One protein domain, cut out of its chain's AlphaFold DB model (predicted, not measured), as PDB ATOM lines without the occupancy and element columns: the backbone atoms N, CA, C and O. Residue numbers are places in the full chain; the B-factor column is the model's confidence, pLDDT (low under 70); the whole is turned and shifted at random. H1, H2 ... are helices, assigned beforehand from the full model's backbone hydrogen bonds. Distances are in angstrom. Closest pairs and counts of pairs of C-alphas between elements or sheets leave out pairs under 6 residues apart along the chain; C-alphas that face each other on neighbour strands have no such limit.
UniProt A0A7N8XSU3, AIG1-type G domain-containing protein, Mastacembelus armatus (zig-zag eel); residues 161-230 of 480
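Overview. This is residues 161 to 230 of the 480 residues of the protein "AIG1-type G domain-containing protein" of Mastacembelus armatus (zig-zag eel) (UniProt A0A7N8XSU3). One long helix, H1, makes the axis, and after it the chain folds back in a long loop so that two short helices, H2 and H3, pack on H1 at residues 165 to 174. Residues 183 to 189 and 191 to 196 stick out round the far end of H1, and the tail, residues 224 to 230, sticks out at the opposite end of the domain. The printed part has 70 residues with three named helices in the order H1, H2, H3 and no named strand; its class is all helix. It is extended, with a radius of gyration of the C-alphas of 17.2 A and spans of 61 by 20 by 19 A.

Along the chain. H1, residues 161 to 185, begins at C-alpha 161 (150.843, 123.539, 137.760) and measures 36.5 A to C-alpha 185 (179.221, 122.770, 114.814). H2 is residues 201 to 205, 6.1 A long. H3, residues 208 to 215, measures 10.6 A and ends at C-alpha 215 (157.114, 115.021, 133.655).

Arrangement. H1 touches H2 with residues 170 to 174 alone; the closest C-alphas, those of Gln 170 and Ile 204, are 5.4 A apart. H1 touches H3 with residues 165 to 173 alone, the closest C-alphas being those of Arg 169 and Ala 211, 5.3 A apart. H1 and H3 run opposite ways at a steep tilt of 69 degrees, only just short of about perpendicular. H2 and H3 meet only through their link. In H1, H2 and H3 every O i to N i+4 pair is within hydrogen-bond range.

Size, cuts and confidence. The C-alphas farthest apart, those of Tyr 188 and Ser 229, are 61.7 A apart. Without the stretches that stand free, the body spans 42 by 19 by 17 A. The printed part has no cut. The link from H1 to H2 is long, 15 residues, and the link from H2 to H3 is tight. Residues 216 to 230 hold no named element. The mean pLDDT of the printed part is 80.3, and it is under 70 at residues 182 to 183, 186 to 197 and 226 to 230.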
ATOM      1  N   GLU A 161     149.592 124.096 137.248       96.94
ATOM      2  CA  GLU A 161     150.843 123.539 137.760       96.94
ATOM      3  C   GLU A 161     151.490 122.615 136.722       96.94
ATOM      4  O   GLU A 161     152.679 122.754 136.427       96.94
ATOM      5  N   ALA A 162     150.707 121.707 136.138       96.38
ATOM      6  CA  ALA A 162     151.187 120.793 135.110       96.38
ATOM      7  C   ALA A 162     151.707 121.528 133.866       96.38
ATOM      8  O   ALA A 162     152.833 121.267 133.448       96.38
ATOM      9  N   GLU A 163     150.954 122.492 133.325       97.19
ATOM     10  CA  GLU A 163     151.398 123.293 132.174       97.19
ATOM     11  C   GLU A 163     152.686 124.056 132.495       97.19
ATOM     12  O   GLU A 163     153.601 124.087 131.674       97.19
ATOM     13  N   SER A 164     152.816 124.612 133.706       96.94
ATOM     14  CA  SER A 164     154.043 125.304 134.124       96.94
ATOM     15  C   SER A 164     155.255 124.366 134.110       96.94
ATOM     16  O   SER A 164     156.322 124.734 133.612       96.94
ATOM     17  N   ARG A 165     155.089 123.131 134.604       96.31
ATOM     18  CA  ARG A 165     156.143 122.103 134.599       96.31
ATOM     19  C   ARG A 165     156.492 121.647 133.181       96.31
ATOM     20  O   ARG A 165     157.675 121.543 132.857       96.31
ATOM     21  N   VAL A 166     155.487 121.416 132.333       96.50
ATOM     22  CA  VAL A 166     155.682 121.037 130.924       96.50
ATOM     23  C   VAL A 166     156.434 122.142 130.185       96.50
ATOM     24  O   VAL A 166     157.481 121.872 129.602       96.50
ATOM     25  N   ARG A 167     155.992 123.400 130.297       95.50
ATOM     26  CA  ARG A 167     156.638 124.567 129.671       95.50
ATOM     27  C   ARG A 167     158.085 124.746 130.115       95.50
ATOM     28  O   ARG A 167     158.964 124.967 129.280       95.50
ATOM     29  N   GLN A 168     158.354 124.608 131.413       95.25
ATOM     30  CA  GLN A 168     159.720 124.657 131.927       95.25
ATOM     31  C   GLN A 168     160.582 123.548 131.308       95.25
ATOM     32  O   GLN A 168     161.694 123.811 130.844       95.25
ATOM     33  N   ARG A 169     160.063 122.318 131.237       96.00
ATOM     34  CA  ARG A 169     160.803 121.188 130.669       96.00
ATOM     35  C   ARG A 169     161.025 121.331 129.160       96.00
ATOM     36  O   ARG A 169     162.109 120.998 128.682       96.00
ATOM     37  N   GLN A 170     160.062 121.886 128.418       94.94
ATOM     38  CA  GLN A 170     160.222 122.195 126.993       94.94
ATOM     39  C   GLN A 170     161.398 123.151 126.751       94.94
ATOM     40  O   GLN A 170     162.217 122.909 125.858       94.94
ATOM     41  N   LEU A 171     161.514 124.198 127.579       93.88
ATOM     42  CA  LEU A 171     162.619 125.159 127.536       93.88
ATOM     43  C   LEU A 171     163.971 124.498 127.835       93.88
ATOM     44  O   LEU A 171     164.950 124.769 127.139       93.88
ATOM     45  N   GLU A 172     164.040 123.630 128.845       93.75
ATOM     46  CA  GLU A 172     165.259 122.882 129.185       93.75
ATOM     47  C   GLU A 172     165.714 121.988 128.022       93.75
ATOM     48  O   GLU A 172     166.857 122.098 127.571       93.75
ATOM     49  N   ILE A 173     164.808 121.172 127.470       93.62
ATOM     50  CA  ILE A 173     165.103 120.261 126.352       93.62
ATOM     51  C   ILE A 173     165.563 121.046 125.117       93.62
ATOM     52  O   ILE A 173     166.540 120.669 124.463       93.62
ATOM     53  N   ALA A 174     164.894 122.154 124.792       91.88
ATOM     54  CA  ALA A 174     165.250 122.967 123.634       91.88
ATOM     55  C   ALA A 174     166.639 123.622 123.790       91.88
ATOM     56  O   ALA A 174     167.455 123.578 122.859       91.88
ATOM     57  N   LYS A 175     166.969 124.131 124.989       89.19
ATOM     58  CA  LYS A 175     168.312 124.652 125.311       89.19
ATOM     59  C   LYS A 175     169.386 123.568 125.215       89.19
ATOM     60  O   LYS A 175     170.449 123.807 124.635       89.19
ATOM     61  N   GLU A 176     169.120 122.370 125.733       89.44
ATOM     62  CA  GLU A 176     170.049 121.237 125.654       89.44
ATOM     63  C   GLU A 176     170.341 120.819 124.206       89.44
ATOM     64  O   GLU A 176     171.496 120.547 123.861       89.44
ATOM     65  N   ARG A 177     169.313 120.780 123.346       88.50
ATOM     66  CA  ARG A 177     169.450 120.428 121.923       88.50
ATOM     67  C   ARG A 177     170.315 121.445 121.174       88.50
ATOM     68  O   ARG A 177     171.289 121.039 120.539       88.50
ATOM     69  N   ARG A 178     170.053 122.748 121.339       80.44
ATOM     70  CA  ARG A 178     170.902 123.814 120.768       80.44
ATOM     71  C   ARG A 178     172.334 123.771 121.296       80.44
ATOM     72  O   ARG A 178     173.284 123.930 120.531       80.44
ATOM     73  N   GLY A 179     172.508 123.527 122.595       79.06
ATOM     74  CA  GLY A 179     173.830 123.391 123.206       79.06
ATOM     75  C   GLY A 179     174.636 122.233 122.610       79.06
ATOM     76  O   GLY A 179     175.830 122.381 122.337       79.06
ATOM     77  N   LYS A 180     173.989 121.089 122.356       79.75
ATOM     78  CA  LYS A 180     174.607 119.936 121.680       79.75
ATOM     79  C   LYS A 180     174.963 120.256 120.226       79.75
ATOM     80  O   LYS A 180     176.085 119.973 119.817       79.75
ATOM     81  N   GLU A 181     174.067 120.888 119.475       74.38
ATOM     82  CA  GLU A 181     174.309 121.266 118.076       74.38
ATOM     83  C   GLU A 181     175.473 122.260 117.933       74.38
ATOM     84  O   GLU A 181     176.369 122.053 117.115       74.38
ATOM     85  N   ARG A 182     175.547 123.274 118.806       67.88
ATOM     86  CA  ARG A 182     176.672 124.223 118.851       67.88
ATOM     87  C   ARG A 182     178.003 123.547 119.172       67.88
ATOM     88  O   ARG A 182     178.992 123.824 118.496       67.88
ATOM     89  N   ARG A 183     178.037 122.628 120.147       67.94
ATOM     90  CA  ARG A 183     179.251 121.848 120.471       67.94
ATOM     91  C   ARG A 183     179.739 121.007 119.292       67.94
ATOM     92  O   ARG A 183     180.941 120.800 119.159       67.94
ATOM     93  N   VAL A 184     178.820 120.528 118.452       72.88
ATOM     94  CA  VAL A 184     179.145 119.767 117.238       72.88
ATOM     95  C   VAL A 184     179.599 120.690 116.101       72.88
ATOM     96  O   VAL A 184     180.543 120.352 115.393       72.88
ATOM     97  N   SER A 185     178.960 121.851 115.929       71.75
ATOM     98  CA  SER A 185     179.221 122.770 114.814       71.75
ATOM     99  C   SER A 185     180.483 123.625 115.007       71.75
ATOM    100  O   SER A 185     181.277 123.755 114.076       71.75
ATOM    101  N   TYR A 186     180.718 124.150 116.214       65.56
ATOM    102  CA  TYR A 186     181.882 124.983 116.538       65.56
ATOM    103  C   TYR A 186     182.504 124.562 117.880       65.56
ATOM    104  O   TYR A 186     182.288 125.220 118.899       65.56
ATOM    105  N   PRO A 187     183.344 123.509 117.904       65.56
ATOM    106  CA  PRO A 187     183.935 122.985 119.141       65.56
ATOM    107  C   PRO A 187     184.846 123.978 119.886       65.56
ATOM    108  O   PRO A 187     185.161 123.756 121.050       65.56
ATOM    109  N   TYR A 188     185.306 125.042 119.212       57.59
ATOM    110  CA  TYR A 188     186.336 125.964 119.708       57.59
ATOM    111  C   TYR A 188     185.811 127.358 120.116       57.59
ATOM    112  O   TYR A 188     186.532 128.115 120.760       57.59
ATOM    113  N   MET A 189     184.562 127.716 119.795       57.44
ATOM    114  CA  MET A 189     183.957 128.991 120.212       57.44
ATOM    115  C   MET A 189     182.989 128.759 121.371       57.44
ATOM    116  O   MET A 189     181.781 128.684 121.180       57.44
ATOM    117  N   GLN A 190     183.529 128.612 122.581       56.16
ATOM    118  CA  GLN A 190     182.721 128.351 123.776       56.16
ATOM    119  C   GLN A 190     182.412 129.618 124.594       56.16
ATOM    120  O   GLN A 190     181.587 129.565 125.493       56.16
ATOM    121  N   THR A 191     183.042 130.759 124.290       53.12
ATOM    122  CA  THR A 191     183.102 131.913 125.210       53.12
ATOM    123  C   THR A 191     182.490 133.217 124.690       53.12
ATOM    124  O   THR A 191     182.532 134.216 125.400       53.12
ATOM    125  N   VAL A 192     181.912 133.257 123.482       48.69
ATOM    126  CA  VAL A 192     181.472 134.526 122.864       48.69
ATOM    127  C   VAL A 192     180.047 134.438 122.309       48.69
ATOM    128  O   VAL A 192     179.839 134.586 121.114       48.69
ATOM    129  N   ALA A 193     179.085 134.111 123.180       51.22
ATOM    130  CA  ALA A 193     177.653 134.472 123.120       51.22
ATOM    131  C   ALA A 193     176.839 133.543 124.046       51.22
ATOM    132  O   ALA A 193     175.946 132.814 123.612       51.22
ATOM    133  N   GLU A 194     177.172 133.533 125.341       50.53
ATOM    134  CA  GLU A 194     176.276 132.994 126.380       50.53
ATOM    135  C   GLU A 194     175.138 133.982 126.712       50.53
ATOM    136  O   GLU A 194     174.213 133.645 127.446       50.53
ATOM    137  N   ALA A 195     175.178 135.188 126.136       49.50
ATOM    138  CA  ALA A 195     174.120 136.178 126.233       49.50
ATOM    139  C   ALA A 195     172.934 135.787 125.334       49.50
ATOM    140  O   ALA A 195     172.997 135.917 124.116       49.50
ATOM    141  N   GLU A 196     171.872 135.301 125.977       55.66
ATOM    142  CA  GLU A 196     170.484 135.638 125.631       55.66
ATOM    143  C   GLU A 196     170.034 135.357 124.189       55.66
ATOM    144  O   GLU A 196     169.221 136.095 123.638       55.66
ATOM    145  N   GLU A 197     170.491 134.274 123.555       58.78
ATOM    146  CA  GLU A 197     169.757 133.798 122.382       58.78
ATOM    147  C   GLU A 197     168.468 133.135 122.882       58.78
ATOM    148  O   GLU A 197     168.478 131.991 123.352       58.78
ATOM    149  N   GLU A 198     167.371 133.893 122.855       71.81
ATOM    150  CA  GLU A 198     166.039 133.375 123.141       71.81
ATOM    151  C   GLU A 198     165.775 132.152 122.256       71.81
ATOM    152  O   GLU A 198     165.905 132.188 121.029       71.81
ATOM    153  N   VAL A 199     165.435 131.033 122.896       81.69
ATOM    154  CA  VAL A 199     164.979 129.847 122.176       81.69
ATOM    155  C   VAL A 199     163.678 130.224 121.482       81.69
ATOM    156  O   VAL A 199     162.759 130.726 122.127       81.69
ATOM    157  N   ARG A 200     163.600 129.988 120.173       84.88
ATOM    158  CA  ARG A 200     162.403 130.324 119.402       84.88
ATOM    159  C   ARG A 200     161.217 129.477 119.871       84.88
ATOM    160  O   ARG A 200     161.371 128.279 120.112       84.88
ATOM    161  N   GLU A 201     160.032 130.079 119.933       87.44
ATOM    162  CA  GLU A 201     158.816 129.401 120.404       87.44
ATOM    163  C   GLU A 201     158.480 128.148 119.573       87.44
ATOM    164  O   GLU A 201     158.080 127.131 120.129       87.44
ATOM    165  N   ASP A 202     158.759 128.151 118.262       88.38
ATOM    166  CA  ASP A 202     158.544 126.985 117.390       88.38
ATOM    167  C   ASP A 202     159.469 125.797 117.709       88.38
ATOM    168  O   ASP A 202     159.161 124.653 117.373       88.38
ATOM    169  N   GLU A 203     160.626 126.043 118.326       86.81
ATOM    170  CA  GLU A 203     161.526 124.983 118.791       86.81
ATOM    171  C   GLU A 203     161.066 124.409 120.129       86.81
ATOM    172  O   GLU A 203     161.190 123.203 120.342       86.81
ATOM    173  N   ILE A 204     160.511 125.257 120.999       89.50
ATOM    174  CA  ILE A 204     159.923 124.873 122.287       89.50
ATOM    175  C   ILE A 204     158.664 124.036 122.041       89.50
ATOM    176  O   ILE A 204     158.493 122.971 122.628       89.50
ATOM    177  N   GLU A 205     157.800 124.452 121.118       88.75
ATOM    178  CA  GLU A 205     156.564 123.730 120.804       88.75
ATOM    179  C   GLU A 205     156.844 122.303 120.301       88.75
ATOM    180  O   GLU A 205     156.205 121.347 120.737       88.75
ATOM    181  N   LYS A 206     157.897 122.120 119.493       90.44
ATOM    182  CA  LYS A 206     158.337 120.799 119.003       90.44
ATOM    183  C   LYS A 206     158.849 119.853 120.095       90.44
ATOM    184  O   LYS A 206     159.068 118.676 119.804       90.44
ATOM    185  N   THR A 207     159.108 120.333 121.312       92.88
ATOM    186  CA  THR A 207     159.548 119.490 122.439       92.88
ATOM    187  C   THR A 207     158.406 119.099 123.376       92.88
ATOM    188  O   THR A 207     158.677 118.429 124.373       92.88
ATOM    189  N   ARG A 208     157.148 119.465 123.067       92.69
ATOM    190  CA  ARG A 208     155.989 119.237 123.949       92.69
ATOM    191  C   ARG A 208     155.820 117.773 124.354       92.69
ATOM    192  O   ARG A 208     155.894 117.482 125.542       92.69
ATOM    193  N   ASP A 209     155.711 116.864 123.387       90.94
ATOM    194  CA  ASP A 209     155.491 115.436 123.656       90.94
ATOM    195  C   ASP A 209     156.603 114.827 124.536       90.94
ATOM    196  O   ASP A 209     156.344 114.027 125.434       90.94
ATOM    197  N   GLU A 210     157.865 115.223 124.317       93.44
ATOM    198  CA  GLU A 210     158.994 114.758 125.137       93.44
ATOM    199  C   GLU A 210     158.933 115.329 126.559       93.44
ATOM    200  O   GLU A 210     159.199 114.614 127.528       93.44
ATOM    201  N   ALA A 211     158.573 116.606 126.695       94.06
ATOM    202  CA  ALA A 211     158.417 117.256 127.987       94.06
ATOM    203  C   ALA A 211     157.284 116.617 128.803       94.06
ATOM    204  O   ALA A 211     157.507 116.249 129.957       94.06
ATOM    205  N   GLU A 212     156.114 116.414 128.194       91.38
ATOM    206  CA  GLU A 212     154.961 115.745 128.805       91.38
ATOM    207  C   GLU A 212     155.319 114.326 129.268       91.38
ATOM    208  O   GLU A 212     155.101 113.981 130.432       91.38
ATOM    209  N   MET A 213     155.971 113.524 128.417       89.81
ATOM    210  CA  MET A 213     156.440 112.189 128.809       89.81
ATOM    211  C   MET A 213     157.449 112.244 129.964       89.81
ATOM    212  O   MET A 213     157.367 111.431 130.885       89.81
ATOM    213  N   SER A 214     158.366 113.217 129.959       90.75
ATOM    214  CA  SER A 214     159.389 113.372 130.998       90.75
ATOM    215  C   SER A 214     158.809 113.757 132.362       90.75
ATOM    216  O   SER A 214     159.400 113.391 133.379       90.75
ATOM    217  N   VAL A 215     157.704 114.511 132.403       92.50
ATOM    218  CA  VAL A 215     157.114 115.021 133.655       92.50
ATOM    219  C   VAL A 215     155.854 114.275 134.096       92.50
ATOM    220  O   VAL A 215     155.458 114.413 135.249       92.50
ATOM    221  N   SER A 216     155.264 113.423 133.249       84.19
ATOM    222  CA  SER A 216     154.027 112.674 133.554       84.19
ATOM    223  C   SER A 216     154.124 111.727 134.757       84.19
ATOM    224  O   SER A 216     153.110 111.383 135.358       84.19
ATOM    225  N   SER A 217     155.337 111.322 135.143       85.12
ATOM    226  CA  SER A 217     155.583 110.502 136.340       85.12
ATOM    227  C   SER A 217     155.683 111.308 137.642       85.12
ATOM    228  O   SER A 217     155.758 110.723 138.724       85.12
ATOM    229  N   MET A 218     155.703 112.641 137.563       87.00
ATOM    230  CA  MET A 218     155.792 113.507 138.733       87.00
ATOM    231  C   MET A 218     154.415 113.708 139.372       87.00
ATOM    232  O   MET A 218     153.404 113.853 138.691       87.00
ATOM    233  N   ASN A 219     154.384 113.789 140.702       88.12
ATOM    234  CA  ASN A 219     153.159 114.118 141.426       88.12
ATOM    235  C   ASN A 219     152.782 115.587 141.215       88.12
ATOM    236  O   ASN A 219     153.634 116.469 141.363       88.12
ATOM    237  N   ILE A 220     151.503 115.836 140.932       90.88
ATOM    238  CA  ILE A 220     150.912 117.178 140.925       90.88
ATOM    239  C   ILE A 220     150.433 117.497 142.345       90.88
ATOM    240  O   ILE A 220     149.601 116.776 142.907       90.88
ATOM    241  N   GLU A 221     150.983 118.549 142.948       89.44
ATOM    242  CA  GLU A 221     150.761 118.876 144.364       89.44
ATOM    243  C   GLU A 221     149.406 119.537 144.606       89.44
ATOM    244  O   GLU A 221     148.774 119.314 145.638       89.44
ATOM    245  N   SER A 222     148.928 120.308 143.634       90.19
ATOM    246  CA  SER A 222     147.631 120.984 143.692       90.19
ATOM    247  C   SER A 222     146.432 120.062 143.444       90.19
ATOM    248  O   SER A 222     145.288 120.508 143.564       90.19
ATOM    249  N   LEU A 223     146.653 118.771 143.155       86.25
ATOM    250  CA  LEU A 223     145.578 117.781 143.167       86.25
ATOM    251  C   LEU A 223     145.077 117.555 144.601       86.25
ATOM    252  O   LEU A 223     145.888 117.293 145.502       86.25
ATOM    253  N   PRO A 224     143.750 117.553 144.829       81.25
ATOM    254  CA  PRO A 224     143.209 117.355 146.162       81.25
ATOM    255  C   PRO A 224     143.647 116.006 146.765       81.25
ATOM    256  O   PRO A 224     143.975 115.052 146.047       81.25
ATOM    257  N   PRO A 225     143.679 115.886 148.103       71.31
ATOM    258  CA  PRO A 225     143.817 114.602 148.774       71.31
ATOM    259  C   PRO A 225     142.824 113.581 148.214       71.31
ATOM    260  O   PRO A 225     141.620 113.825 148.242       71.31
ATOM    261  N   VAL A 226     143.309 112.430 147.739       67.62
ATOM    262  CA  VAL A 226     142.436 111.284 147.462       67.62
ATOM    263  C   VAL A 226     141.894 110.823 148.816       67.62
ATOM    264  O   VAL A 226     142.621 110.256 149.630       67.62
ATOM    265  N   THR A 227     140.638 111.152 149.105       62.91
ATOM    266  CA  THR A 227     139.971 110.787 150.361       62.91
ATOM    267  C   THR A 227     139.087 109.567 150.140       62.91
ATOM    268  O   THR A 227     138.698 109.275 149.015       62.91
ATOM    269  N   LEU A 228     138.674 108.882 151.212       57.91
ATOM    270  CA  LEU A 228     137.713 107.772 151.108       57.91
ATOM    271  C   LEU A 228     136.426 108.177 150.358       57.91
ATOM    272  O   LEU A 228     135.800 107.345 149.714       57.91
ATOM    273  N   SER A 229     136.044 109.457 150.400       55.53
ATOM    274  CA  SER A 229     134.858 109.963 149.699       55.53
ATOM    275  C   SER A 229     135.015 110.089 148.177       55.53
ATOM    276  O   SER A 229     134.008 110.107 147.474       55.53
ATOM    277  N   SER A 230     136.252 110.136 147.667       60.00
ATOM    278  CA  SER A 230     136.559 110.168 146.231       60.00
ATOM    279  C   SER A 230     136.872 108.786 145.643       60.00
ATOM    280  O   SER A 230     137.097 108.687 144.442       60.00
TER     281      SER A 230